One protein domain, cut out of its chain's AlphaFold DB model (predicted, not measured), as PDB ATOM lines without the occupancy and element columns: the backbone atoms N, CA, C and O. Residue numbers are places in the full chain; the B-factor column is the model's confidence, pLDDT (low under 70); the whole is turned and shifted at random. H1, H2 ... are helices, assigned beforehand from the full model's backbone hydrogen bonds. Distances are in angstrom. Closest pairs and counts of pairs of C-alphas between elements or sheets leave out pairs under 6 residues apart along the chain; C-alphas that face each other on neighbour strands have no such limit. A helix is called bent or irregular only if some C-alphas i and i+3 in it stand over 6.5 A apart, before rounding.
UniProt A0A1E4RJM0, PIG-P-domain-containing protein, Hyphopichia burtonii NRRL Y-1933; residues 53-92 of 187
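AT A GLANCE: This is residues 53 to 92 of the 187 residues of the protein "PIG-P-domain-containing protein" of Hyphopichia burtonii NRRL Y-1933 (UniProt A0A1E4RJM0). One long helix, H1, makes the length of this domain, and a small head sits at its far end, made of the short helix H2 and a tail, residues 85 to 92, that folds back from H2. Residues 53 to 73 of H1 stick out from this head as a free arm. The printed part has 40 residues with two named helices, H1 then H2 along the chain, and no named strand; the class is all helix. The whole is extended, with a radius of gyration of the C-alphas of 14.3 A and spans of 43 by 16 by 16 A.

HOW THE PARTS SIT: Begin at Ala 53 and go along H1, residues 53 to 76; its residues 53 to 73 stand free, with no C-alpha 8 or more apart along the chain within 10 A. After it comes a tight link of 2 residues, Ile 77 and Pro 78, and then H2, residues 79 to 84. H1 and H2 are apart, with no C-alpha of the one within 8 A of the other. In H1 and H2 every O i to N i+4 pair is within hydrogen-bond range, and neither helix is bent.

IN THESE COORDINATES: Find C-alpha 53 at (14.402, 40.907, 98.187); from there H1 runs 34.4 A to C-alpha 76 at (33.735, 69.220, 95.897). H2 begins at C-alpha 79, at (39.841, 71.017, 89.049), and ends at C-alpha 84, at (47.778, 67.903, 89.234). Residues 85 to 92 follow with no named element, and Pro 92 has its C-alpha at (32.446, 65.702, 82.122).

THE WHOLE: Look at Ala 53 and Asp 84 for the two C-alphas farthest apart, 43.9 A. The first and last printed C-alphas, those of Ala 53 and Pro 92, are 34.6 A apart. The printed part has no cut, and no link between its named helices is long. The mean pLDDT of the printed part is 87.7, with 91 for H1 and 82 for H2, and no printed residue is under 70.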
ATOM      1  N   ALA A  53      14.829  39.509  98.162       77.31
ATOM      2  CA  ALA A  53      14.402  40.907  98.187       77.31
ATOM      3  C   ALA A  53      15.228  41.733  99.184       77.31
ATOM      4  O   ALA A  53      15.685  42.826  98.849       77.31
ATOM      5  N   GLU A  54      15.508  41.170 100.362       81.31
ATOM      6  CA  GLU A  54      16.312  41.814 101.408       81.31
ATOM      7  C   GLU A  54      17.745  42.092 100.930       81.31
ATOM      8  O   GLU A  54      18.234  43.220 101.020       81.31
ATOM      9  N   TYR A  55      18.401  41.098 100.319       86.50
ATOM     10  CA  TYR A  55      19.762  41.251  99.796       86.50
ATOM     11  C   TYR A  55      19.842  42.238  98.631       86.50
ATOM     12  O   TYR A  55      20.818  42.980  98.522       86.50
ATOM     13  N   LYS A  56      18.822  42.282  97.763       87.75
ATOM     14  CA  LYS A  56      18.749  43.269  96.673       87.75
ATOM     15  C   LYS A  56      18.651  44.691  97.224       87.75
ATOM     16  O   LYS A  56      19.369  45.566  96.743       87.75
ATOM     17  N   GLY A  57      17.815  44.900  98.244       89.06
ATOM     18  CA  GLY A  57      17.676  46.179  98.945       89.06
ATOM     19  C   GLY A  57      18.974  46.617  99.627       89.06
ATOM     20  O   GLY A  57      19.415  47.754  99.472       89.06
ATOM     21  N   PHE A  58      19.644  45.697 100.322       92.69
ATOM     22  CA  PHE A  58      20.932  45.991 100.949       92.69
ATOM     23  C   PHE A  58      22.019  46.323  99.916       92.69
ATOM     24  O   PHE A  58      22.737  47.313 100.059       92.69
ATOM     25  N   PHE A  59      22.116  45.540  98.839       94.94
ATOM     26  CA  PHE A  59      23.097  45.770  97.782       94.94
ATOM     27  C   PHE A  59      22.881  47.115  97.076       94.94
ATOM     28  O   PHE A  59      23.839  47.871  96.911       94.94
ATOM     29  N   ILE A  60      21.637  47.446  96.698       94.75
ATOM     30  CA  ILE A  60      21.332  48.731  96.051       94.75
ATOM     31  C   ILE A  60      21.600  49.905  97.003       94.75
ATOM     32  O   ILE A  60      22.101  50.933  96.557       94.75
ATOM     33  N   TYR A  61      21.352  49.745  98.310       95.12
ATOM     34  CA  TYR A  61      21.663  50.762  99.317       95.12
ATOM     35  C   TYR A  61      23.168  51.033  99.412       95.12
ATOM     36  O   TYR A  61      23.590  52.184  99.303       95.12
ATOM     37  N   VAL A  62      23.993  49.987  99.552       96.81
ATOM     38  CA  VAL A  62      25.458  50.132  99.620       96.81
ATOM     39  C   VAL A  62      26.002  50.737  98.326       96.81
ATOM     40  O   VAL A  62      26.800  51.673  98.370       96.81
ATOM     41  N   LEU A  63      25.533  50.257  97.171       96.94
ATOM     42  CA  LEU A  63      25.933  50.788  95.870       96.94
ATOM     43  C   LEU A  63      25.539  52.263  95.714       96.94
ATOM     44  O   LEU A  63      26.356  53.068  95.272       96.94
ATOM     45  N   SER A  64      24.320  52.632  96.116       96.69
ATOM     46  CA  SER A  64      23.831  54.012  96.073       96.69
ATOM     47  C   SER A  64      24.626  54.923  97.007       96.69
ATOM     48  O   SER A  64      24.941  56.048  96.628       96.69
ATOM     49  N   ALA A  65      24.980  54.458  98.207       95.81
ATOM     50  CA  ALA A  65      25.776  55.230  99.157       95.81
ATOM     51  C   ALA A  65      27.198  55.480  98.631       95.81
ATOM     52  O   ALA A  65      27.693  56.604  98.700       95.81
ATOM     53  N   LEU A  66      27.835  54.458  98.048       97.00
ATOM     54  CA  LEU A  66      29.147  54.594  97.414       97.00
ATOM     55  C   LEU A  66      29.092  55.526  96.199       97.00
ATOM     56  O   LEU A  66      29.923  56.423  96.084       97.00
ATOM     57  N   ALA A  67      28.097  55.365  95.323       94.94
ATOM     58  CA  ALA A  67      27.904  56.234  94.165       94.94
ATOM     59  C   ALA A  67      27.684  57.697  94.577       94.94
ATOM     60  O   ALA A  67      28.301  58.593  94.005       94.94
ATOM     61  N   LEU A  68      26.867  57.942  95.605       92.94
ATOM     62  CA  LEU A  68      26.617  59.278  96.144       92.94
ATOM     63  C   LEU A  68      27.869  59.876  96.801       92.94
ATOM     64  O   LEU A  68      28.166  61.048  96.584       92.94
ATOM     65  N   GLY A  69      28.638  59.079  97.545       94.75
ATOM     66  CA  GLY A  69      29.919  59.505  98.112       94.75
ATOM     67  C   GLY A  69      30.929  59.899  97.031       94.75
ATOM     68  O   GLY A  69      31.522  60.975  97.103       94.75
ATOM     69  N   CYS A  70      31.073  59.074  95.990       91.62
ATOM     70  CA  CYS A  70      31.911  59.376  94.830       91.62
ATOM     71  C   CYS A  70      31.430  60.626  94.083       91.62
ATOM     72  O   CYS A  70      32.253  61.451  93.692       91.62
ATOM     73  N   TRP A  71      30.113  60.793  93.921       90.88
ATOM     74  CA  TRP A  71      29.520  61.973  93.297       90.88
ATOM     75  C   TRP A  71      29.863  63.236  94.085       90.88
ATOM     76  O   TRP A  71      30.491  64.139  93.543       90.88
ATOM     77  N   ILE A  72      29.551  63.279  95.383       91.00
ATOM     78  CA  ILE A  72      29.860  64.430  96.243       91.00
ATOM     79  C   ILE A  72      31.365  64.718  96.232       91.00
ATOM     80  O   ILE A  72      31.762  65.868  96.038       91.00
ATOM     81  N   GLY A  73      32.203  63.685  96.355       90.31
ATOM     82  CA  GLY A  73      33.655  63.815  96.255       90.31
ATOM     83  C   GLY A  73      34.086  64.494  94.954       90.31
ATOM     84  O   GLY A  73      34.790  65.500  94.988       90.31
ATOM     85  N   TRP A  74      33.598  64.017  93.808       88.31
ATOM     86  CA  TRP A  74      33.887  64.613  92.502       88.31
ATOM     87  C   TRP A  74      33.429  66.079  92.396       88.31
ATOM     88  O   TRP A  74      34.154  66.914  91.852       88.31
ATOM     89  N   THR A  75      32.269  66.425  92.962       88.25
ATOM     90  CA  THR A  75      31.747  67.803  92.916       88.25
ATOM     91  C   THR A  75      32.553  68.790  93.766       88.25
ATOM     92  O   THR A  75      32.759  69.931  93.346       88.25
ATOM     93  N   LEU A  76      33.037  68.360  94.937       88.00
ATOM     94  CA  LEU A  76      33.735  69.220  95.897       88.00
ATOM     95  C   LEU A  76      35.222  69.405  95.575       88.00
ATOM     96  O   LEU A  76      35.797  70.438  95.918       88.00
ATOM     97  N   ILE A  77      35.861  68.432  94.919       87.25
ATOM     98  CA  ILE A  77      37.293  68.505  94.606       87.25
ATOM     99  C   ILE A  77      37.533  69.556  93.510       87.25
ATOM    100  O   ILE A  77      36.963  69.437  92.426       87.25
ATOM    101  N   PRO A  78      38.387  70.576  93.717       83.75
ATOM    102  CA  PRO A  78      38.688  71.581  92.695       83.75
ATOM    103  C   PRO A  78      39.460  70.980  91.506       83.75
ATOM    104  O   PRO A  78      40.223  70.033  91.661       83.75
ATOM    105  N   GLU A  79      39.294  71.559  90.313       80.69
ATOM    106  CA  GLU A  79      39.841  71.017  89.049       80.69
ATOM    107  C   GLU A  79      41.360  70.849  89.077       80.69
ATOM    108  O   GLU A  79      41.878  69.822  88.648       80.69
ATOM    109  N   LYS A  80      42.068  71.812  89.682       82.12
ATOM    110  CA  LYS A  80      43.523  71.743  89.864       82.12
ATOM    111  C   LYS A  80      43.946  70.473  90.596       82.12
ATOM    112  O   LYS A  80      44.935  69.858  90.230       82.12
ATOM    113  N   VAL A  81      43.168  70.031  91.585       82.62
ATOM    114  CA  VAL A  81      43.523  68.835  92.354       82.62
ATOM    115  C   VAL A  81      43.348  67.557  91.524       82.62
ATOM    116  O   VAL A  81      44.181  66.655  91.595       82.62
ATOM    117  N   LEU A  82      42.306  67.498  90.692       82.12
ATOM    118  CA  LEU A  82      42.060  66.382  89.771       82.12
ATOM    119  C   LEU A  82      43.147  66.279  88.691       82.12
ATOM    120  O   LEU A  82      43.587  65.182  88.352       82.12
ATOM    121  N   THR A  83      43.588  67.419  88.165       81.69
ATOM    122  CA  THR A  83      44.603  67.476  87.110       81.69
ATOM    123  C   THR A  83      46.012  67.234  87.654       81.69
ATOM    124  O   THR A  83      46.726  66.400  87.106       81.69
ATOM    125  N   ASP A  84      46.391  67.892  88.753       82.19
ATOM    126  CA  ASP A  84      47.778  67.903  89.234       82.19
ATOM    127  C   ASP A  84      48.128  66.681  90.103       82.19
ATOM    128  O   ASP A  84      49.256  66.194  90.047       82.19
ATOM    129  N   TYR A  85      47.183  66.159  90.898       82.62
ATOM    130  CA  TYR A  85      47.446  65.026  91.805       82.62
ATOM    131  C   TYR A  85      46.880  63.699  91.302       82.62
ATOM    132  O   TYR A  85      47.489  62.655  91.526       82.62
ATOM    133  N   LEU A  86      45.714  63.719  90.648       80.19
ATOM    134  CA  LEU A  86      45.037  62.501  90.187       80.19
ATOM    135  C   LEU A  86      45.364  62.162  88.721       80.19
ATOM    136  O   LEU A  86      45.064  61.057  88.276       80.19
ATOM    137  N   SER A  87      45.992  63.084  87.975       81.75
ATOM    138  CA  SER A  87      46.318  62.940  86.545       81.75
ATOM    139  C   SER A  87      45.102  62.581  85.669       81.75
ATOM    140  O   SER A  87      45.238  61.920  84.635       81.75
ATOM    141  N   VAL A  88      43.897  63.010  86.066       80.75
ATOM    142  CA  VAL A  88      42.654  62.775  85.316       80.75
ATOM    143  C   VAL A  88      42.320  64.017  84.496       80.75
ATOM    144  O   VAL A  88      41.865  65.027  85.026       80.75
ATOM    145  N   HIS A  89      42.531  63.928  83.182       79.19
ATOM    146  CA  HIS A  89      42.264  65.023  82.237       79.19
ATOM    147  C   HIS A  89      40.920  64.900  81.508       79.19
ATOM    148  O   HIS A  89      40.490  65.847  80.858       79.19
ATOM    149  N   TYR A  90      40.261  63.743  81.602       79.88
ATOM    150  CA  TYR A  90      38.991  63.476  80.932       79.88
ATOM    151  C   TYR A  90      37.898  63.222  81.970       79.88
ATOM    152  O   TYR A  90      37.812  62.140  82.549       79.88
ATOM    153  N   TYR A  91      37.081  64.240  82.223       82.62
ATOM    154  CA  TYR A  91      35.872  64.166  83.039       82.62
ATOM    155  C   TYR A  91      34.811  65.113  82.446       82.62
ATOM    156  O   TYR A  91      35.176  66.076  81.771       82.62
ATOM    157  N   PRO A  92      33.508  64.832  82.626       84.12
ATOM    158  CA  PRO A  92      32.446  65.702  82.122       84.12
ATOM    159  C   PRO A  92      32.464  67.067  82.823       84.12
ATOM    160  O   PRO A  92      32.921  67.171  83.957       84.12
TER     161      PRO A  92